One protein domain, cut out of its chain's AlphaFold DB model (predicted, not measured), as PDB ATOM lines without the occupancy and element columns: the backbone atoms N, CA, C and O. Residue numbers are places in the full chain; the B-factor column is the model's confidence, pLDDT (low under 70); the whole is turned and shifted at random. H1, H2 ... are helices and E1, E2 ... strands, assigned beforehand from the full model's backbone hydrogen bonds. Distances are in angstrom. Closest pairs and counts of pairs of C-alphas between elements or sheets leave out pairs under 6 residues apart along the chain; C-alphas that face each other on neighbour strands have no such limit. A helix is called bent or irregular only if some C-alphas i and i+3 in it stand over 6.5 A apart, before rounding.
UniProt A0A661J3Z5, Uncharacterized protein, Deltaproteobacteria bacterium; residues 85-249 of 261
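This is residues 85 to 249 of the 261 residues of an uncharacterized protein of Deltaproteobacteria bacterium (UniProt A0A661J3Z5). One long helix, H2, runs the length of the domain along one side, with the shorter H1 folded back beside its first part as a helical hairpin. The middle is made of long loops and a small two-stranded hairpin, E1 and E2, while H3 sits near H2 and H5 runs along the far side of the domain from H2, its residues 244 to 249 sticking out. The printed part has 165 residues, with named elements in the order H1, H2, H3, E1, E2, H4, H5; the two strands form an antiparallel sheet, order E1 - E2. The class is mostly helix, though under half of the residues, 79 of 165, are in named elements. The whole is compact, with a radius of gyration of the C-alphas of 16.2 A and spans of 49 by 33 by 32 A.

H1, residues 88 to 97, begins with C-alpha 88 at (165.755, 333.028, 298.896) and is 12.5 A long. It is neither bent nor irregular, but only just: C-alphas 94 and 97 are 6.2 A apart. H2, residues 110 to 140, is 44.4 A long and ends with C-alpha 140 at (178.468, 345.994, 279.679). H3 is residues 187 to 194, 11.6 A. E1, residues 207 to 210, is 10.0 A long, and E2, residues 215 to 218, 10.7 A. H4 is residues 226 to 230, 6.2 A. H5, residues 233 to 249, is 24.2 A long and ends with C-alpha 249 at (139.635, 325.870, 300.180).

H1 touches residues 113 to 121 of H2 at a shallow tilt of 23 degrees, opposite ways; their closest C-alphas, of Asn 95 and Ser 117, are 5.8 A apart. H2 and H3 are close but not clearly touching, at a steep tilt of 45 degrees, opposite ways, with the closest C-alphas, of Ile 131 and Trp 189, at 7.8 A. The closest C-alphas of H1 and E1, of Leu 88 and Glu 209, are 7.4 A apart. The hairpin E1 and E2 is antiparallel at 139 degrees, with N 208 and O 217 at 2.9 A and N 210 and O 215 at 2.8 A, within hydrogen-bond range. H4 and H5 touch no helix, and H5 is apart from H2. Every O i to N i+4 pair is within hydrogen-bond range in H1, H2, H4 and H5; in H3, 3 of 4 are.

The two C-alphas farthest apart, of His 141 and Glu 249, are 49.6 A apart. The printed part has no cut. The long links are H1 to H2, H2 to H3 with 46 residues, and H3 to E1. The mean pLDDT of the printed part is 79.6, and 42 residues are under 70, among them residues 144 to 169 and 232 to 237.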
ATOM      1  N   TYR A  85     169.439 340.069 295.174       91.75
ATOM      2  CA  TYR A  85     168.542 339.533 294.155       91.75
ATOM      3  C   TYR A  85     168.332 338.015 294.221       91.75
ATOM      4  O   TYR A  85     167.552 337.458 293.436       91.75
ATOM      5  N   PHE A  86     169.020 337.331 295.138       95.12
ATOM      6  CA  PHE A  86     168.930 335.882 295.279       95.12
ATOM      7  C   PHE A  86     167.509 335.449 295.686       95.12
ATOM      8  O   PHE A  86     166.973 336.001 296.652       95.12
ATOM      9  N   PRO A  87     166.895 334.450 295.015       93.38
ATOM     10  CA  PRO A  87     165.492 334.061 295.211       93.38
ATOM     11  C   PRO A  87     165.262 333.215 296.476       93.38
ATOM     12  O   PRO A  87     164.690 332.119 296.443       93.38
ATOM     13  N   LEU A  88     165.720 333.725 297.618       94.62
ATOM     14  CA  LEU A  88     165.755 333.028 298.896       94.62
ATOM     15  C   LEU A  88     164.363 332.619 299.387       94.62
ATOM     16  O   LEU A  88     164.178 331.489 299.844       94.62
ATOM     17  N   SER A  89     163.369 333.502 299.270       91.94
ATOM     18  CA  SER A  89     162.000 333.203 299.699       91.94
ATOM     19  C   SER A  89     161.391 332.079 298.862       91.94
ATOM     20  O   SER A  89     160.633 331.261 299.389       91.94
ATOM     21  N   LYS A  90     161.735 331.998 297.567       90.69
ATOM     22  CA  LYS A  90     161.245 330.933 296.683       90.69
ATOM     23  C   LYS A  90     161.897 329.594 297.013       90.69
ATOM     24  O   LYS A  90     161.184 328.600 297.140       90.69
ATOM     25  N   LEU A  91     163.211 329.589 297.247       92.31
ATOM     26  CA  LEU A  91     163.934 328.406 297.718       92.31
ATOM     27  C   LEU A  91     163.372 327.886 299.040       92.31
ATOM     28  O   LEU A  91     163.102 326.696 299.161       92.31
ATOM     29  N   ARG A  92     163.119 328.766 300.013       93.25
ATOM     30  CA  ARG A  92     162.488 328.379 301.282       93.25
ATOM     31  C   ARG A  92     161.124 327.731 301.079       93.25
ATOM     32  O   ARG A  92     160.891 326.637 301.587       93.25
ATOM     33  N   LYS A  93     160.236 328.385 300.330       90.25
ATOM     34  CA  LYS A  93     158.887 327.871 300.089       90.25
ATOM     35  C   LYS A  93     158.939 326.493 299.415       90.25
ATOM     36  O   LYS A  93     158.405 325.524 299.947       90.25
ATOM     37  N   LEU A  94     159.609 326.403 298.265       88.12
ATOM     38  CA  LEU A  94     159.516 325.233 297.389       88.12
ATOM     39  C   LEU A  94     160.431 324.078 297.800       88.12
ATOM     40  O   LEU A  94     160.078 322.927 297.552       88.12
ATOM     41  N   ASN A  95     161.580 324.357 298.419       86.62
ATOM     42  CA  ASN A  95     162.571 323.328 298.745       86.62
ATOM     43  C   ASN A  95     162.584 322.954 300.227       86.62
ATOM     44  O   ASN A  95     163.221 321.971 300.576       86.62
ATOM     45  N   VAL A  96     161.874 323.689 301.092       87.38
ATOM     46  CA  VAL A  96     161.800 323.370 302.527       87.38
ATOM     47  C   VAL A  96     160.360 323.213 303.005       87.38
ATOM     48  O   VAL A  96     160.019 322.182 303.576       87.38
ATOM     49  N   GLU A  97     159.495 324.201 302.775       88.06
ATOM     50  CA  GLU A  97     158.145 324.210 303.366       88.06
ATOM     51  C   GLU A  97     157.152 323.291 302.640       88.06
ATOM     52  O   GLU A  97     156.290 322.673 303.271       88.06
ATOM     53  N   GLU A  98     157.258 323.206 301.314       85.25
ATOM     54  CA  GLU A  98     156.373 322.397 300.465       85.25
ATOM     55  C   GLU A  98     157.005 321.061 300.052       85.25
ATOM     56  O   GLU A  98     156.295 320.157 299.617       85.25
ATOM     57  N   PHE A  99     158.314 320.904 300.264       79.81
ATOM     58  CA  PHE A  99     159.122 319.789 299.767       79.81
ATOM     59  C   PHE A  99     158.595 318.416 300.215       79.81
ATOM     60  O   PHE A  99     158.378 317.538 299.386       79.81
ATOM     61  N   SER A 100     158.290 318.252 301.506       76.38
ATOM     62  CA  SER A 100     157.785 316.991 302.078       76.38
ATOM     63  C   SER A 100     156.330 316.668 301.732       76.38
ATOM     64  O   SER A 100     155.869 315.559 301.983       76.38
ATOM     65  N   ARG A 101     155.575 317.631 301.189       77.94
ATOM     66  CA  ARG A 101     154.153 317.445 300.854       77.94
ATOM     67  C   ARG A 101     153.951 316.861 299.463       77.94
ATOM     68  O   ARG A 101     152.826 316.517 299.106       77.94
ATOM     69  N   GLU A 102     155.007 316.792 298.666       79.25
ATOM     70  CA  GLU A 102     154.919 316.267 297.316       79.25
ATOM     71  C   GLU A 102     154.914 314.738 297.309       79.25
ATOM     72  O   GLU A 102     155.740 314.128 297.990       79.25
ATOM     73  N   PRO A 103     154.057 314.096 296.491       80.00
ATOM     74  CA  PRO A 103     153.961 312.637 296.449       80.00
ATOM     75  C   PRO A 103     155.299 311.926 296.208       80.00
ATOM     76  O   PRO A 103     155.527 310.860 296.762       80.00
ATOM     77  N   GLY A 104     156.204 312.527 295.426       80.81
ATOM     78  CA  GLY A 104     157.530 311.960 295.151       80.81
ATOM     79  C   GLY A 104     158.518 312.022 296.322       80.81
ATOM     80  O   GLY A 104     159.570 311.400 296.239       80.81
ATOM     81  N   PHE A 105     158.191 312.756 297.388       81.81
ATOM     82  CA  PHE A 105     159.063 312.994 298.542       81.81
ATOM     83  C   PHE A 105     158.403 312.649 299.884       81.81
ATOM     84  O   PHE A 105     159.029 312.813 300.928       81.81
ATOM     85  N   ALA A 106     157.159 312.163 299.875       80.81
ATOM     86  CA  ALA A 106     156.387 311.899 301.089       80.81
ATOM     87  C   ALA A 106     157.057 310.870 302.019       80.81
ATOM     88  O   ALA A 106     156.965 310.996 303.238       80.81
ATOM     89  N   ASP A 107     157.774 309.899 301.445       84.69
ATOM     90  CA  ASP A 107     158.450 308.825 302.186       84.69
ATOM     91  C   ASP A 107     159.892 309.178 302.599       84.69
ATOM     92  O   ASP A 107     160.589 308.369 303.216       84.69
ATOM     93  N   PHE A 108     160.377 310.374 302.256       83.88
ATOM     94  CA  PHE A 108     161.741 310.779 302.578       83.88
ATOM     95  C   PHE A 108     161.848 311.161 304.054       83.88
ATOM     96  O   PHE A 108     161.014 311.875 304.613       83.88
ATOM     97  N   THR A 109     162.935 310.730 304.692       86.19
ATOM     98  CA  THR A 109     163.254 311.143 306.062       86.19
ATOM     99  C   THR A 109     163.591 312.635 306.114       86.19
ATOM    100  O   THR A 109     164.089 313.199 305.139       86.19
ATOM    101  N   GLU A 110     163.422 313.271 307.282       84.06
ATOM    102  CA  GLU A 110     163.897 314.650 307.517       84.06
ATOM    103  C   GLU A 110     165.379 314.805 307.130       84.06
ATOM    104  O   GLU A 110     165.791 315.842 306.609       84.06
ATOM    105  N   GLU A 111     166.167 313.738 307.313       84.88
ATOM    106  CA  GLU A 111     167.573 313.710 306.933       84.88
ATOM    107  C   GLU A 111     167.831 313.808 305.437       84.88
ATOM    108  O   GLU A 111     168.657 314.610 304.984       84.88
ATOM    109  N   SER A 112     167.066 313.042 304.672       85.75
ATOM    110  CA  SER A 112     167.149 313.056 303.218       85.75
ATOM    111  C   SER A 112     166.678 314.404 302.673       85.75
ATOM    112  O   SER A 112     167.359 315.009 301.850       85.75
ATOM    113  N   LEU A 113     165.567 314.933 303.197       85.50
ATOM    114  CA  LEU A 113     165.018 316.227 302.782       85.50
ATOM    115  C   LEU A 113     165.994 317.381 303.050       85.50
ATOM    116  O   LEU A 113     166.169 318.248 302.194       85.50
ATOM    117  N   ALA A 114     166.661 317.397 304.208       88.25
ATOM    118  CA  ALA A 114     167.650 318.426 304.520       88.25
ATOM    119  C   ALA A 114     168.889 318.343 303.625       88.25
ATOM    120  O   ALA A 114     169.405 319.379 303.208       88.25
ATOM    121  N   SER A 115     169.353 317.127 303.326       87.25
ATOM    122  CA  SER A 115     170.498 316.909 302.436       87.25
ATOM    123  C   SER A 115     170.191 317.428 301.033       87.25
ATOM    124  O   SER A 115     170.934 318.258 300.514       87.25
ATOM    125  N   ILE A 116     169.028 317.061 300.488       87.62
ATOM    126  CA  ILE A 116     168.565 317.551 299.185       87.62
ATOM    127  C   ILE A 116     168.384 319.075 299.204       87.62
ATOM    128  O   ILE A 116     168.791 319.769 298.276       87.62
ATOM    129  N   SER A 117     167.840 319.635 300.288       90.56
ATOM    130  CA  SER A 117     167.698 321.091 300.439       90.56
ATOM    131  C   SER A 117     169.050 321.815 300.404       90.56
ATOM    132  O   SER A 117     169.161 322.883 299.799       90.56
ATOM    133  N   ALA A 118     170.081 321.249 301.039       92.12
ATOM    134  CA  ALA A 118     171.429 321.809 301.044       92.12
ATOM    135  C   ALA A 118     172.096 321.728 299.663       92.12
ATOM    136  O   ALA A 118     172.718 322.703 299.230       92.12
ATOM    137  N   GLU A 119     171.934 320.607 298.959       90.06
ATOM    138  CA  GLU A 119     172.420 320.418 297.586       90.06
ATOM    139  C   GLU A 119     171.723 321.367 296.607       90.06
ATOM    140  O   GLU A 119     172.380 322.016 295.788       90.06
ATOM    141  N   HIS A 120     170.406 321.530 296.741       91.75
ATOM    142  CA  HIS A 120     169.660 322.497 295.953       91.75
ATOM    143  C   HIS A 120     170.131 323.923 296.224       91.75
ATOM    144  O   HIS A 120     170.326 324.673 295.276       91.75
ATOM    145  N   LEU A 121     170.337 324.316 297.486       94.50
ATOM    146  CA  LEU A 121     170.827 325.660 297.803       94.50
ATOM    147  C   LEU A 121     172.180 325.943 297.130       94.50
ATOM    148  O   LEU A 121     172.363 327.023 296.572       94.50
ATOM    149  N   LEU A 122     173.101 324.977 297.142       95.00
ATOM    150  CA  LEU A 122     174.386 325.108 296.453       95.00
ATOM    151  C   LEU A 122     174.204 325.227 294.935       95.00
ATOM    152  O   LEU A 122     174.693 326.188 294.348       95.00
ATOM    153  N   SER A 123     173.455 324.305 294.325       93.88
ATOM    154  CA  SER A 123     173.207 324.295 292.874       93.88
ATOM    155  C   SER A 123     172.567 325.606 292.409       93.88
ATOM    156  O   SER A 123     172.960 326.197 291.407       93.88
ATOM    157  N   TRP A 124     171.612 326.119 293.186       95.19
ATOM    158  CA  TRP A 124     170.966 327.395 292.914       95.19
ATOM    159  C   TRP A 124     171.896 328.589 293.095       95.19
ATOM    160  O   TRP A 124     171.810 329.523 292.302       95.19
ATOM    161  N   ALA A 125     172.794 328.574 294.082       96.75
ATOM    162  CA  ALA A 125     173.826 329.600 294.213       96.75
ATOM    163  C   ALA A 125     174.763 329.611 292.995       96.75
ATOM    164  O   ALA A 125     175.051 330.680 292.464       96.75
ATOM    165  N   GLU A 126     175.181 328.441 292.507       96.38
ATOM    166  CA  GLU A 126     176.039 328.317 291.322       96.38
ATOM    167  C   GLU A 126     175.347 328.840 290.057       96.38
ATOM    168  O   GLU A 126     175.895 329.692 289.354       96.38
ATOM    169  N   ILE A 127     174.120 328.380 289.792       95.94
ATOM    170  CA  ILE A 127     173.322 328.811 288.637       95.94
ATOM    171  C   ILE A 127     173.051 330.316 288.703       95.94
ATOM    172  O   ILE A 127     173.256 331.024 287.718       95.94
ATOM    173  N   PHE A 128     172.633 330.819 289.866       95.75
ATOM    174  CA  PHE A 128     172.358 332.237 290.062       95.75
ATOM    175  C   PHE A 128     173.599 333.091 289.800       95.75
ATOM    176  O   PHE A 128     173.524 334.040 289.027       95.75
ATOM    177  N   LEU A 129     174.748 332.755 290.396       96.00
ATOM    178  CA  LEU A 129     175.982 333.525 290.215       96.00
ATOM    179  C   LEU A 129     176.488 333.475 288.768       96.00
ATOM    180  O   LEU A 129     176.975 334.486 288.263       96.00
ATOM    181  N   SER A 130     176.323 332.335 288.091       95.88
ATOM    182  CA  SER A 130     176.595 332.189 286.655       95.88
ATOM    183  C   SER A 130     175.746 333.168 285.832       95.88
ATOM    184  O   SER A 130     176.283 334.012 285.113       95.88
ATOM    185  N   ILE A 131     174.424 333.167 286.042       93.81
ATOM    186  CA  ILE A 131     173.493 334.087 285.372       93.81
ATOM    187  C   ILE A 131     173.811 335.550 285.716       93.81
ATOM    188  O   ILE A 131     173.811 336.401 284.829       93.81
ATOM    189  N   ARG A 132     174.113 335.870 286.982       91.81
ATOM    190  CA  ARG A 132     174.498 337.228 287.410       91.81
ATOM    191  C   ARG A 132     175.728 337.729 286.661       91.81
ATOM    192  O   ARG A 132     175.743 338.881 286.226       91.81
ATOM    193  N   GLN A 133     176.740 336.881 286.499       91.75
ATOM    194  CA  GLN A 133     177.955 337.230 285.769       91.75
ATOM    195  C   GLN A 133     177.683 337.426 284.270       91.75
ATOM    196  O   GLN A 133     178.179 338.392 283.687       91.75
ATOM    197  N   ASP A 134     176.865 336.566 283.664       91.69
ATOM    198  CA  ASP A 134     176.460 336.696 282.263       91.69
ATOM    199  C   ASP A 134     175.675 337.988 282.011       91.69
ATOM    200  O   ASP A 134     175.993 338.736 281.089       91.69
ATOM    201  N   LEU A 135     174.702 338.302 282.872       88.12
ATOM    202  CA  LEU A 135     173.925 339.544 282.800       88.12
ATOM    203  C   LEU A 135     174.821 340.780 282.896       88.12
ATOM    204  O   LEU A 135     174.636 341.738 282.150       88.12
ATOM    205  N   LYS A 136     175.825 340.758 283.782       86.19
ATOM    206  CA  LYS A 136     176.814 341.837 283.883       86.19
ATOM    207  C   LYS A 136     177.582 342.013 282.571       86.19
ATOM    208  O   LYS A 136     177.773 343.145 282.135       86.19
ATOM    209  N   ASN A 137     177.998 340.918 281.937       86.06
ATOM    210  CA  ASN A 137     178.720 340.965 280.667       86.06
ATOM    211  C   ASN A 137     177.832 341.510 279.538       86.06
ATOM    212  O   ASN A 137     178.229 342.455 278.861       86.06
ATOM    213  N   LEU A 138     176.614 340.987 279.386       83.00
ATOM    214  CA  LEU A 138     175.666 341.422 278.353       83.00
ATOM    215  C   LEU A 138     175.287 342.906 278.503       83.00
ATOM    216  O   LEU A 138     175.280 343.639 277.514       83.00
ATOM    217  N   ASN A 139     175.056 343.375 279.736       79.81
ATOM    218  CA  ASN A 139     174.807 344.793 280.023       79.81
ATOM    219  C   ASN A 139     176.020 345.673 279.667       79.81
ATOM    220  O   ASN A 139     175.853 346.732 279.065       79.81
ATOM    221  N   ASN A 140     177.245 345.242 279.997       78.75
ATOM    222  CA  ASN A 140     178.468 345.994 279.679       78.75
ATOM    223  C   ASN A 140     178.709 346.130 278.168       78.75
ATOM    224  O   ASN A 140     179.318 347.105 277.730       78.75
ATOM    225  N   HIS A 141     178.235 345.167 277.377       77.25
ATOM    226  CA  HIS A 141     178.312 345.194 275.916       77.25
ATOM    227  C   HIS A 141     177.109 345.887 275.254       77.25
ATOM    228  O   HIS A 141     177.088 346.026 274.034       77.25
ATOM    229  N   GLY A 142     176.130 346.357 276.040       73.12
ATOM    230  CA  GLY A 142     174.914 346.993 275.528       73.12
ATOM    231  C   GLY A 142     174.012 346.040 274.741       73.12
ATOM    232  O   GLY A 142     173.215 346.491 273.925       73.12
ATOM    233  N   GLU A 143     174.158 344.729 274.951       71.44
ATOM    234  CA  GLU A 143     173.418 343.702 274.210       71.44
ATOM    235  C   GLU A 143     171.997 343.504 274.732       71.44
ATOM    236  O   GLU A 143     171.129 343.038 273.994       71.44
ATOM    237  N   ILE A 144     171.771 343.854 275.997       69.88
ATOM    238  CA  ILE A 144     170.463 343.874 276.643       69.88
ATOM    239  C   ILE A 144     170.349 345.141 277.496       69.88
ATOM    240  O   ILE A 144     171.342 345.641 278.024       69.88
ATOM    241  N   SER A 145     169.128 345.647 277.629       60.44
ATOM    242  CA  SER A 145     168.741 346.744 278.518       60.44
ATOM    243  C   SER A 145     167.908 346.219 279.697       60.44
ATOM    244  O   SER A 145     167.090 346.943 280.271       60.44
ATOM    245  N   THR A 146     168.133 344.958 280.095       61.59
ATOM    246  CA  THR A 146     167.570 344.413 281.337       61.59
ATOM    247  C   THR A 146     167.846 345.361 282.499       61.59
ATOM    248  O   THR A 146     168.837 346.096 282.441       61.59
ATOM    249  N   MET A 147     166.988 345.340 283.540       57.97
ATOM    250  CA  MET A 147     167.181 346.144 284.759       57.97
ATOM    251  C   MET A 147     168.667 346.214 285.070       57.97
ATOM    252  O   MET A 147     169.340 345.174 285.072       57.97
ATOM    253  N   ARG A 148     169.193 347.422 285.285       60.25
ATOM    254  CA  ARG A 148     170.589 347.581 285.666       60.25
ATOM    255  C   ARG A 148     170.695 347.062 287.092       60.25
ATOM    256  O   ARG A 148     170.697 347.816 288.053       60.25
ATOM    257  N   LEU A 149     170.791 345.737 287.223       61.69
ATOM    258  CA  LEU A 149     171.066 344.982 288.446       61.69
ATOM    259  C   LEU A 149     172.529 345.199 288.868       61.69
ATOM    260  O   LEU A 149     173.240 344.252 289.226       61.69
ATOM    261  N   LEU A 150     172.995 346.436 288.700       51.97
ATOM    262  CA  LEU A 150     174.317 346.933 288.982       51.97
ATOM    263  C   LEU A 150     174.307 347.397 290.441       51.97
ATOM    264  O   LEU A 150     173.481 348.212 290.855       51.97
ATOM    265  N   ASP A 151     175.219 346.827 291.219       56.00
ATOM    266  CA  ASP A 151     175.508 347.239 292.591       56.00
ATOM    267  C   ASP A 151     175.709 348.761 292.711       56.00
ATOM    268  O   ASP A 151     176.495 349.332 291.950       56.00
ATOM    269  N   PRO A 152     175.168 349.413 293.753       50.66
ATOM    270  CA  PRO A 152     173.880 349.206 294.388       50.66
ATOM    271  C   PRO A 152     172.989 350.400 294.027       50.66
ATOM    272  O   PRO A 152     172.878 351.360 294.789       50.66
ATOM    273  N   SER A 153     172.358 350.388 292.857       51.84
ATOM    274  CA  SER A 153     171.244 351.304 292.626       51.84
ATOM    275  C   SER A 153     169.966 350.630 293.108       51.84
ATOM    276  O   SER A 153     169.564 349.590 292.590       51.84
ATOM    277  N   GLN A 154     169.322 351.232 294.114       60.03
ATOM    278  CA  GLN A 154     167.918 350.987 294.452       60.03
ATOM    279  C   GLN A 154     167.045 351.476 293.284       60.03
ATOM    280  O   GLN A 154     166.299 352.446 293.415       60.03
ATOM    281  N   GLU A 155     167.203 350.884 292.098       58.34
ATOM    282  CA  GLU A 155     166.373 351.250 290.963       58.34
ATOM    283  C   GLU A 155     164.943 350.822 291.297       58.34
ATOM    284  O   GLU A 155     164.712 349.657 291.650       58.34
ATOM    285  N   PRO A 156     163.977 351.754 291.242       57.97
ATOM    286  CA  PRO A 156     162.585 351.390 291.401       57.97
ATOM    287  C   PRO A 156     162.252 350.355 290.329       57.97
ATOM    288  O   PRO A 156     162.584 350.545 289.161       57.97
ATOM    289  N   LEU A 157     161.617 349.255 290.734       57.81
ATOM    290  CA  LEU A 157     161.196 348.208 289.809       57.81
ATOM    291  C   LEU A 157     160.277 348.846 288.747       57.81
ATOM    292  O   LEU A 157     159.189 349.295 289.111       57.81
ATOM    293  N   PRO A 158     160.673 348.917 287.464       53.75
ATOM    294  CA  PRO A 158     159.872 349.557 286.425       53.75
ATOM    295  C   PRO A 158     158.501 348.893 286.308       53.75
ATOM    296  O   PRO A 158     158.432 347.689 286.084       53.75
ATOM    297  N   GLU A 159     157.427 349.679 286.446       54.44
ATOM    298  CA  GLU A 159     156.009 349.254 286.449       54.44
ATOM    299  C   GLU A 159     155.593 348.446 285.209       54.44
ATOM    300  O   GLU A 159     154.632 347.685 285.239       54.44
ATOM    301  N   THR A 160     156.338 348.584 284.112       51.06
ATOM    302  CA  THR A 160     156.033 347.989 282.806       51.06
ATOM    303  C   THR A 160     156.658 346.612 282.577       51.06
ATOM    304  O   THR A 160     156.243 345.914 281.658       51.06
ATOM    305  N   ILE A 161     157.624 346.177 283.399       51.56
ATOM    306  CA  ILE A 161     158.336 344.883 283.246       51.56
ATOM    307  C   ILE A 161     157.635 343.758 284.041       51.56
ATOM    308  O   ILE A 161     158.241 342.792 284.507       51.56
ATOM    309  N   TRP A 162     156.328 343.899 284.267       53.09
ATOM    310  CA  TRP A 162     155.625 343.166 285.314       53.09
ATOM    311  C   TRP A 162     154.891 341.918 284.829       53.09
ATOM    312  O   TRP A 162     154.020 341.962 283.968       53.09
ATOM    313  N   CYS A 163     155.181 340.811 285.511       53.62
ATOM    314  CA  CYS A 163     154.162 339.943 286.094       53.62
ATOM    315  C   CYS A 163     153.938 340.483 287.517       53.62
ATOM    316  O   CYS A 163     154.929 340.765 288.189       53.62
ATOM    317  N   GLU A 164     152.700 340.661 287.988       49.31
ATOM    318  CA  GLU A 164     152.369 341.200 289.326       49.31
ATOM    319  C   GLU A 164     152.772 340.249 290.482       49.31
ATOM    320  O   GLU A 164     151.958 339.729 291.242       49.31
ATOM    321  N   TYR A 165     154.079 340.026 290.625       53.12
ATOM    322  CA  TYR A 165     154.803 339.604 291.821       53.12
ATOM    323  C   TYR A 165     154.565 338.226 292.428       53.12
ATOM    324  O   TYR A 165     155.228 337.905 293.414       53.12
ATOM    325  N   CYS A 166     153.727 337.354 291.870       56.84
ATOM    326  CA  CYS A 166     153.640 336.000 292.429       56.84
ATOM    327  C   CYS A 166     154.843 335.119 292.027       56.84
ATOM    328  O   CYS A 166     155.240 334.214 292.776       56.84
ATOM    329  N   GLY A 167     155.424 335.361 290.840       62.75
ATOM    330  CA  GLY A 167     156.402 334.460 290.220       62.75
ATOM    331  C   GLY A 167     155.844 333.048 289.985       62.75
ATOM    332  O   GLY A 167     156.615 332.106 289.860       62.75
ATOM    333  N   GLY A 168     154.516 332.886 289.985       67.69
ATOM    334  CA  GLY A 168     153.822 331.597 289.938       67.69
ATOM    335  C   GLY A 168     153.935 330.912 288.580       67.69
ATOM    336  O   GLY A 168     154.218 329.724 288.526       67.69
ATOM    337  N   CYS A 169     153.846 331.669 287.482       69.75
ATOM    338  CA  CYS A 169     154.149 331.151 286.140       69.75
ATOM    339  C   CYS A 169     155.608 330.688 285.998       69.75
ATOM    340  O   CYS A 169     155.939 329.915 285.107       69.75
ATOM    341  N   CYS A 170     156.483 331.153 286.891       78.31
ATOM    342  CA  CYS A 170     157.875 330.746 286.960       78.31
ATOM    343  C   CYS A 170     158.097 329.568 287.917       78.31
ATOM    344  O   CYS A 170     159.226 329.108 287.991       78.31
ATOM    345  N   GLU A 171     157.079 329.030 288.603       81.50
ATOM    346  CA  GLU A 171     157.152 327.756 289.349       81.50
ATOM    347  C   GLU A 171     157.016 326.553 288.387       81.50
ATOM    348  O   GLU A 171     156.315 325.577 288.648       81.50
ATOM    349  N   ILE A 172     157.672 326.648 287.226       73.31
ATOM    350  CA  ILE A 172     157.759 325.597 286.210       73.31
ATOM    351  C   ILE A 172     159.126 324.922 286.282       73.31
ATOM    352  O   ILE A 172     160.137 325.554 286.592       73.31
ATOM    353  N   ARG A 173     159.167 323.628 285.947       73.94
ATOM    354  CA  ARG A 173     160.424 322.865 285.907       73.94
ATOM    355  C   ARG A 173     161.333 323.297 284.756       73.94
ATOM    356  O   ARG A 173     162.548 323.230 284.886       73.94
ATOM    357  N   GLY A 174     160.749 323.788 283.667       84.00
ATOM    358  CA  GLY A 174     161.454 324.300 282.499       84.00
ATOM    359  C   GLY A 174     160.513 324.517 281.317       84.00
ATOM    360  O   GLY A 174     159.309 324.279 281.427       84.00
ATOM    361  N   GLY A 175     161.062 324.956 280.188       85.75
ATOM    362  CA  GLY A 175     160.323 325.180 278.947       85.75
ATOM    363  C   GLY A 175     161.173 324.964 277.693       85.75
ATOM    364  O   GLY A 175     162.347 324.597 277.763       85.75
ATOM    365  N   VAL A 176     160.575 325.203 276.523       88.88
ATOM    366  CA  VAL A 176     161.294 325.160 275.242       88.88
ATOM    367  C   VAL A 176     162.178 326.408 275.132       88.88
ATOM    368  O   VAL A 176     161.644 327.517 275.145       88.88
ATOM    369  N   PRO A 177     163.513 326.275 275.016       88.88
ATOM    370  CA  PRO A 177     164.441 327.402 275.060       88.88
ATOM    371  C   PRO A 177     164.519 328.115 273.699       88.88
ATOM    372  O   PRO A 177     165.580 328.192 273.080       88.88
ATOM    373  N   ASP A 178     163.382 328.604 273.211       89.62
ATOM    374  CA  ASP A 178     163.271 329.394 271.981       89.62
ATOM    375  C   ASP A 178     163.478 330.878 272.307       89.62
ATOM    376  O   ASP A 178     162.531 331.661 272.379       89.62
ATOM    377  N   PHE A 179     164.721 331.246 272.613       86.50
ATOM    378  CA  PHE A 179     165.105 332.625 272.902       86.50
ATOM    379  C   PHE A 179     164.991 333.490 271.637       86.50
ATOM    380  O   PHE A 179     165.609 333.197 270.612       86.50
ATOM    381  N   SER A 180     164.203 334.564 271.715       69.81
ATOM    382  CA  SER A 180     164.037 335.554 270.648       69.81
ATOM    383  C   SER A 180     164.958 336.756 270.865       69.81
ATOM    384  O   SER A 180     165.051 337.254 271.981       69.81
ATOM    385  N   GLY A 181     165.582 337.267 269.805       66.44
ATOM    386  CA  GLY A 181     166.432 338.459 269.873       66.44
ATOM    387  C   GLY A 181     167.580 338.413 268.868       66.44
ATOM    388  O   GLY A 181     167.872 337.368 268.287       66.44
ATOM    389  N   SER A 182     168.229 339.556 268.640       58.72
ATOM    390  CA  SER A 182     169.416 339.665 267.779       58.72
ATOM    391  C   SER A 182     170.673 339.064 268.417       58.72
ATOM    392  O   SER A 182     171.551 338.579 267.703       58.72
ATOM    393  N   SER A 183     170.742 339.061 269.748       68.81
ATOM    394  CA  SER A 183     171.869 338.539 270.525       68.81
ATOM    395  C   SER A 183     171.551 337.127 271.010       68.81
ATOM    396  O   SER A 183     170.501 336.887 271.609       68.81
ATOM    397  N   LYS A 184     172.445 336.167 270.747       79.44
ATOM    398  CA  LYS A 184     172.280 334.798 271.253       79.44
ATOM    399  C   LYS A 184     172.651 334.766 272.738       79.44
ATOM    400  O   LYS A 184     173.795 335.094 273.047       79.44
ATOM    401  N   PRO A 185     171.756 334.328 273.641       85.31
ATOM    402  CA  PRO A 185     172.113 334.188 275.045       85.31
ATOM    403  C   PRO A 185     173.197 333.114 275.240       85.31
ATOM    404  O   PRO A 185     173.369 332.244 274.374       85.31
ATOM    405  N   PRO A 186     173.905 333.135 276.382       91.44
ATOM    406  CA  PRO A 186     174.881 332.112 276.741       91.44
ATOM    407  C   PRO A 186     174.316 330.692 276.625       91.44
ATOM    408  O   PRO A 186     173.163 330.424 276.962       91.44
ATOM    409  N   SER A 187     175.138 329.742 276.176       91.44
ATOM    410  CA  SER A 187     174.694 328.365 275.904       91.44
ATOM    411  C   SER A 187     174.112 327.659 277.136       91.44
ATOM    412  O   SER A 187     173.155 326.892 277.010       91.44
ATOM    413  N   LEU A 188     174.633 327.952 278.332       93.81
ATOM    414  CA  LEU A 188     174.122 327.398 279.588       93.81
ATOM    415  C   LEU A 188     172.696 327.856 279.905       93.81
ATOM    416  O   LEU A 188     171.952 327.106 280.529       93.81
ATOM    417  N   TRP A 189     172.258 329.014 279.412       93.31
ATOM    418  CA  TRP A 189     170.892 329.483 279.648       93.31
ATOM    419  C   TRP A 189     169.851 328.565 279.010       93.31
ATOM    420  O   TRP A 189     168.780 328.364 279.578       93.31
ATOM    421  N   TYR A 190     170.183 327.934 277.881       93.38
ATOM    422  CA  TYR A 190     169.331 326.922 277.254       93.38
ATOM    423  C   TYR A 190     169.198 325.672 278.130       93.38
ATOM    424  O   TYR A 190     168.131 325.069 278.165       93.38
ATOM    425  N   VAL A 191     170.265 325.284 278.835       93.31
ATOM    426  CA  VAL A 191     170.271 324.148 279.772       93.31
ATOM    427  C   VAL A 191     169.425 324.486 281.000       93.31
ATOM    428  O   VAL A 191     168.516 323.737 281.355       93.31
ATOM    429  N   TYR A 192     169.663 325.654 281.597       93.12
ATOM    430  CA  TYR A 192     168.925 326.139 282.762       93.12
ATOM    431  C   TYR A 192     167.428 326.278 282.470       93.12
ATOM    432  O   TYR A 192     166.595 325.784 283.229       93.12
ATOM    433  N   PHE A 193     167.064 326.886 281.338       91.62
ATOM    434  CA  PHE A 193     165.659 327.080 280.985       91.62
ATOM    435  C   PHE A 193     164.917 325.767 280.719       91.62
ATOM    436  O   PHE A 193     163.740 325.657 281.051       91.62
ATOM    437  N   ARG A 194     165.589 324.750 280.165       91.94
ATOM    438  CA  ARG A 194     164.979 323.427 279.949       91.94
ATOM    439  C   ARG A 194     164.680 322.662 281.236       91.94
ATOM    440  O   ARG A 194     163.878 321.736 281.190       91.94
ATOM    441  N   GLY A 195     165.281 323.050 282.361       89.00
ATOM    442  CA  GLY A 195     165.195 322.282 283.606       89.00
ATOM    443  C   GLY A 195     166.335 321.296 283.813       89.00
ATOM    444  O   GLY A 195     166.286 320.508 284.751       89.00
ATOM    445  N   ASP A 196     167.370 321.360 282.975       88.62
ATOM    446  CA  ASP A 196     168.512 320.442 283.016       88.62
ATOM    447  C   ASP A 196     169.655 320.970 283.914       88.62
ATOM    448  O   ASP A 196     170.722 320.364 283.986       88.62
ATOM    449  N   GLY A 197     169.469 322.131 284.556       81.31
ATOM    450  CA  GLY A 197     170.501 322.806 285.351       81.31
ATOM    451  C   GLY A 197     170.648 322.300 286.785       81.31
ATOM    452  O   GLY A 197     171.739 322.359 287.342       81.31
ATOM    453  N   CYS A 198     169.560 321.815 287.382       82.50
ATOM    454  CA  CYS A 198     169.508 321.325 288.756       82.50
ATOM    455  C   CYS A 198     168.560 320.129 288.814       82.50
ATOM    456  O   CYS A 198     167.458 320.184 288.256       82.50
ATOM    457  N   GLU A 199     168.952 319.068 289.522       80.31
ATOM    458  CA  GLU A 199     168.018 317.987 289.836       80.31
ATOM    459  C   GLU A 199     166.823 318.583 290.594       80.31
ATOM    460  O   GLU A 199     166.988 319.442 291.457       80.31
ATOM    461  N   TYR A 200     165.606 318.207 290.205       78.31
ATOM    462  CA  TYR A 200     164.371 318.770 290.758       78.31
ATOM    463  C   TYR A 200     164.260 320.301 290.670       78.31
ATOM    464  O   TYR A 200     163.727 320.919 291.592       78.31
ATOM    465  N   GLN A 201     164.694 320.929 289.571       87.19
ATOM    466  CA  GLN A 201     164.408 322.347 289.322       87.19
ATOM    467  C   GLN A 201     162.903 322.635 289.487       87.19
ATOM    468  O   GLN A 201     162.072 322.089 288.762       87.19
ATOM    469  N   ARG A 202     162.545 323.467 290.477       84.81
ATOM    470  CA  ARG A 202     161.142 323.751 290.855       84.81
ATOM    471  C   ARG A 202     160.632 325.098 290.376       84.81
ATOM    472  O   ARG A 202     159.435 325.355 290.413       84.81
ATOM    473  N   PHE A 203     161.546 325.972 289.985       89.44
ATOM    474  CA  PHE A 203     161.219 327.278 289.455       89.44
ATOM    475  C   PHE A 203     162.275 327.719 288.445       89.44
ATOM    476  O   PHE A 203     163.355 327.136 288.359       89.44
ATOM    477  N   CYS A 204     161.937 328.741 287.667       90.88
ATOM    478  CA  CYS A 204     162.766 329.294 286.613       90.88
ATOM    479  C   CYS A 204     164.060 329.902 287.189       90.88
ATOM    480  O   CYS A 204     163.978 330.780 288.050       90.88
ATOM    481  N   PRO A 205     165.245 329.520 286.675       92.50
ATOM    482  CA  PRO A 205     166.536 330.065 287.098       92.50
ATOM    483  C   PRO A 205     166.704 331.574 286.953       92.50
ATOM    484  O   PRO A 205     167.509 332.188 287.648       92.50
ATOM    485  N   PHE A 206     165.916 332.180 286.070       90.62
ATOM    486  CA  PHE A 206     165.932 333.616 285.816       90.62
ATOM    487  C   PHE A 206     164.939 334.399 286.684       90.62
ATOM    488  O   PHE A 206     164.761 335.599 286.472       90.62
ATOM    489  N   LEU A 207     164.262 333.737 287.629       89.31
ATOM    490  CA  LEU A 207     163.395 334.383 288.605       89.31
ATOM    491  C   LEU A 207     164.247 334.945 289.745       89.31
ATOM    492  O   LEU A 207     164.727 334.198 290.596       89.31
ATOM    493  N   PHE A 208     164.431 336.260 289.761       90.12
ATOM    494  CA  PHE A 208     165.159 336.960 290.818       90.12
ATOM    495  C   PHE A 208     164.178 337.555 291.826       90.12
ATOM    496  O   PHE A 208     163.011 337.790 291.511       90.12
ATOM    497  N   GLU A 209     164.642 337.784 293.051       88.94
ATOM    498  CA  GLU A 209     163.837 338.338 294.142       88.94
ATOM    499  C   GLU A 209     164.367 339.697 294.565       88.94
ATOM    500  O   GLU A 209     165.523 339.831 294.912       88.94
ATOM    501  N   TYR A 210     163.525 340.716 294.622       87.12
ATOM    502  CA  TYR A 210     163.940 342.030 295.084       87.12
ATOM    503  C   TYR A 210     164.129 342.048 296.609       87.12
ATOM    504  O   TYR A 210     163.144 342.035 297.353       87.12
ATOM    505  N   PHE A 211     165.379 342.099 297.081       89.50
ATOM    506  CA  PHE A 211     165.745 342.379 298.477       89.50
ATOM    507  C   PHE A 211     165.009 341.494 299.497       89.50
ATOM    508  O   PHE A 211     164.509 341.969 300.513       89.50
ATOM    509  N   ALA A 212     164.893 340.192 299.223       87.06
ATOM    510  CA  ALA A 212     164.207 339.234 300.101       87.06
ATOM    511  C   ALA A 212     162.749 339.613 300.492       87.06
ATOM    512  O   ALA A 212     162.220 339.140 301.505       87.06
ATOM    513  N   THR A 213     162.089 340.475 299.704       83.75
ATOM    514  CA  THR A 213     160.722 340.969 299.964       83.75
ATOM    515  C   THR A 213     159.628 340.045 299.427       83.75
ATOM    516  O   THR A 213     158.449 340.394 299.478       83.75
ATOM    517  N   ALA A 214     159.999 338.884 298.877       84.62
ATOM    518  CA  ALA A 214     159.128 338.006 298.099       84.62
ATOM    519  C   ALA A 214     158.451 338.696 296.895       84.62
ATOM    520  O   ALA A 214     157.428 338.222 296.404       84.62
ATOM    521  N   LYS A 215     159.030 339.799 296.401       82.25
ATOM    522  CA  LYS A 215     158.689 340.405 295.109       82.25
ATOM    523  C   LYS A 215     159.648 339.869 294.061       82.25
ATOM    524  O   LYS A 215     160.853 340.068 294.182       82.25
ATOM    525  N   PHE A 216     159.125 339.191 293.047       83.69
ATOM    526  CA  PHE A 216     159.947 338.525 292.040       83.69
ATOM    527  C   PHE A 216     159.870 339.212 290.679       83.69
ATOM    528  O   PHE A 216     158.841 339.790 290.336       83.69
ATOM    529  N   PHE A 217     160.940 339.104 289.893       81.31
ATOM    530  CA  PHE A 217     161.013 339.614 288.523       81.31
ATOM    531  C   PHE A 217     161.852 338.689 287.629       81.31
ATOM    532  O   PHE A 217     162.657 337.890 288.109       81.31
ATOM    533  N   CYS A 218     161.649 338.783 286.313       84.12
ATOM    534  CA  CYS A 218     162.433 338.034 285.334       84.12
ATOM    535  C   CYS A 218     163.710 338.808 284.992       84.12
ATOM    536  O   CYS A 218     163.644 339.882 284.396       84.12
ATOM    537  N   ALA A 219     164.873 338.249 285.327       85.31
ATOM    538  CA  ALA A 219     166.167 338.887 285.085       85.31
ATOM    539  C   ALA A 219     166.531 339.002 283.593       85.31
ATOM    540  O   ALA A 219     167.434 339.750 283.237       85.31
ATOM    541  N   ILE A 220     165.823 338.275 282.725       84.94
ATOM    542  CA  ILE A 220     166.071 338.202 281.278       84.94
ATOM    543  C   ILE A 220     164.870 338.679 280.459       84.94
ATOM    544  O   ILE A 220     164.717 338.262 279.317       84.94
ATOM    545  N   TYR A 221     163.984 339.492 281.044       81.31
ATOM    546  CA  TYR A 221     162.664 339.803 280.479       81.31
ATOM    547  C   TYR A 221     162.685 340.157 278.982       81.31
ATOM    548  O   TYR A 221     161.901 339.605 278.220       81.31
ATOM    549  N   GLU A 222     163.605 341.022 278.553       78.94
ATOM    550  CA  GLU A 222     163.701 341.498 277.163       78.94
ATOM    551  C   GLU A 222     164.071 340.410 276.154       78.94
ATOM    552  O   GLU A 222     163.723 340.499 274.980       78.94
ATOM    553  N   ILE A 223     164.767 339.376 276.617       82.69
ATOM    554  CA  ILE A 223     165.242 338.263 275.797       82.69
ATOM    555  C   ILE A 223     164.646 336.936 276.269       82.69
ATOM    556  O   ILE A 223     165.211 335.880 276.003       82.69
ATOM    557  N   LYS A 224     163.518 336.954 276.993       84.12
ATOM    558  CA  LYS A 224     162.886 335.724 277.486       84.12
ATOM    559  C   LYS A 224     162.434 334.835 276.312       84.12
ATOM    560  O   LYS A 224     162.118 335.354 275.238       84.12
ATOM    561  N   PRO A 225     162.371 333.504 276.492       87.69
ATOM    562  CA  PRO A 225     161.919 332.592 275.443       87.69
ATOM    563  C   PRO A 225     160.498 332.883 274.946       87.69
ATOM    564  O   PRO A 225     159.656 333.340 275.720       87.69
ATOM    565  N   LYS A 226     160.200 332.553 273.680       86.88
ATOM    566  CA  LYS A 226     158.881 332.773 273.053       86.88
ATOM    567  C   LYS A 226     157.723 332.183 273.846       86.88
ATOM    568  O   LYS A 226     156.718 332.856 274.015       86.88
ATOM    569  N   CYS A 227     157.886 330.994 274.427       84.19
ATOM    570  CA  CYS A 227     156.841 330.400 275.264       84.19
ATOM    571  C   CYS A 227     156.485 331.272 276.484       84.19
ATOM    572  O   CYS A 227     155.361 331.229 276.960       84.19
ATOM    573  N   CYS A 228     157.420 332.083 276.991       81.75
ATOM    574  CA  CYS A 228     157.162 333.040 278.070       81.75
ATOM    575  C   CYS A 228     156.555 334.364 277.576       81.75
ATOM    576  O   CYS A 228     156.151 335.177 278.406       81.75
ATOM    577  N   TRP A 229     156.572 334.631 276.267       78.81
ATOM    578  CA  TRP A 229     155.817 335.722 275.639       78.81
ATOM    579  C   TRP A 229     154.389 335.294 275.319       78.81
ATOM    580  O   TRP A 229     153.474 336.074 275.534       78.81
ATOM    581  N   GLU A 230     154.216 334.062 274.839       78.06
ATOM    582  CA  GLU A 230     152.904 333.451 274.601       78.06
ATOM    583  C   GLU A 230     152.131 333.244 275.904       78.06
ATOM    584  O   GLU A 230     150.916 333.382 275.924       78.06
ATOM    585  N   PHE A 231     152.838 332.924 276.991       72.81
ATOM    586  CA  PHE A 231     152.270 332.915 278.331       72.81
ATOM    587  C   PHE A 231     152.126 334.359 278.825       72.81
ATOM    588  O   PHE A 231     153.072 334.926 279.386       72.81
ATOM    589  N   ASP A 232     150.968 334.960 278.574       59.94
ATOM    590  CA  ASP A 232     150.726 336.375 278.831       59.94
ATOM    591  C   ASP A 232     150.019 336.591 280.182       59.94
ATOM    592  O   ASP A 232     149.862 335.700 281.030       59.94
ATOM    593  N   ARG A 233     149.643 337.843 280.433       64.00
ATOM    594  CA  ARG A 233     148.950 338.305 281.630       64.00
ATOM    595  C   ARG A 233     147.702 337.479 281.944       64.00
ATOM    596  O   ARG A 233     147.474 337.193 283.116       64.00
ATOM    597  N   GLU A 234     146.918 337.086 280.943       66.25
ATOM    598  CA  GLU A 234     145.643 336.385 281.143       66.25
ATOM    599  C   GLU A 234     145.834 334.998 281.774       66.25
ATOM    600  O   GLU A 234     145.176 334.674 282.768       66.25
ATOM    601  N   GLU A 235     146.784 334.199 281.279       69.75
ATOM    602  CA  GLU A 235     147.124 332.900 281.865       69.75
ATOM    603  C   GLU A 235     147.697 333.057 283.276       69.75
ATOM    604  O   GLU A 235     147.399 332.264 284.177       69.75
ATOM    605  N   CYS A 236     148.491 334.107 283.501       67.69
ATOM    606  CA  CYS A 236     149.008 334.419 284.827       67.69
ATOM    607  C   CYS A 236     147.879 334.781 285.807       67.69
ATOM    608  O   CYS A 236     147.849 334.267 286.928       67.69
ATOM    609  N   GLU A 237     146.939 335.636 285.404       65.44
ATOM    610  CA  GLU A 237     145.775 336.014 286.209       65.44
ATOM    611  C   GLU A 237     144.866 334.817 286.499       65.44
ATOM    612  O   GLU A 237     144.367 334.673 287.621       65.44
ATOM    613  N   PHE A 238     144.669 333.936 285.515       71.44
ATOM    614  CA  PHE A 238     143.933 332.688 285.692       71.44
ATOM    615  C   PHE A 238     144.580 331.812 286.771       71.44
ATOM    616  O   PHE A 238     143.913 331.455 287.745       71.44
ATOM    617  N   LEU A 239     145.886 331.537 286.662       67.44
ATOM    618  CA  LEU A 239     146.611 330.738 287.656       67.44
ATOM    619  C   LEU A 239     146.600 331.388 289.046       67.44
ATOM    620  O   LEU A 239     146.481 330.687 290.049       67.44
ATOM    621  N   GLN A 240     146.691 332.718 289.140       65.56
ATOM    622  CA  GLN A 240     146.601 333.409 290.430       65.56
ATOM    623  C   GLN A 240     145.240 333.201 291.100       65.56
ATOM    624  O   GLN A 240     145.186 332.923 292.301       65.56
ATOM    625  N   LYS A 241     144.144 333.312 290.338       70.19
ATOM    626  CA  LYS A 241     142.785 333.056 290.842       70.19
ATOM    627  C   LYS A 241     142.621 331.601 291.271       70.19
ATOM    628  O   LYS A 241     142.006 331.343 292.304       70.19
ATOM    629  N   ASP A 242     143.208 330.671 290.523       71.19
ATOM    630  CA  ASP A 242     143.182 329.241 290.823       71.19
ATOM    631  C   ASP A 242     143.917 328.920 292.134       71.19
ATOM    632  O   ASP A 242     143.331 328.366 293.063       71.19
ATOM    633  N   VAL A 243     145.154 329.406 292.283       66.38
ATOM    634  CA  VAL A 243     145.953 329.262 293.511       66.38
ATOM    635  C   VAL A 243     145.272 329.933 294.708       66.38
ATOM    636  O   VAL A 243     145.289 329.396 295.818       66.38
ATOM    637  N   ALA A 244     144.668 331.111 294.523       66.88
ATOM    638  CA  ALA A 244     143.918 331.784 295.580       66.88
ATOM    639  C   ALA A 244     142.693 330.964 296.017       66.88
ATOM    640  O   ALA A 244     142.432 330.857 297.220       66.88
ATOM    641  N   ARG A 245     141.985 330.344 295.063       75.19
ATOM    642  CA  ARG A 245     140.857 329.445 295.329       75.19
ATOM    643  C   ARG A 245     141.308 328.220 296.119       75.19
ATOM    644  O   ARG A 245     140.765 327.979 297.195       75.19
ATOM    645  N   GLU A 246     142.349 327.524 295.667       72.06
ATOM    646  CA  GLU A 246     142.900 326.366 296.382       72.06
ATOM    647  C   GLU A 246     143.349 326.721 297.806       72.06
ATOM    648  O   GLU A 246     143.097 325.977 298.756       72.06
ATOM    649  N   ARG A 247     144.005 327.875 297.992       68.56
ATOM    650  CA  ARG A 247     144.402 328.357 299.326       68.56
ATOM    651  C   ARG A 247     143.189 328.593 300.217       68.56
ATOM    652  O   ARG A 247     143.201 328.157 301.366       68.56
ATOM    653  N   ALA A 248     142.149 329.246 299.701       69.50
ATOM    654  CA  ALA A 248     140.918 329.493 300.446       69.50
ATOM    655  C   ALA A 248     140.214 328.182 300.832       69.50
ATOM    656  O   ALA A 248     139.752 328.041 301.965       69.50
ATOM    657  N   GLU A 249     140.178 327.206 299.927       73.75
ATOM    658  CA  GLU A 249     139.635 325.870 300.180       73.75
ATOM    659  C   GLU A 249     140.440 325.125 301.253       73.75
ATOM    660  O   GLU A 249     139.856 324.608 302.204       73.75
TER     661      GLU A 249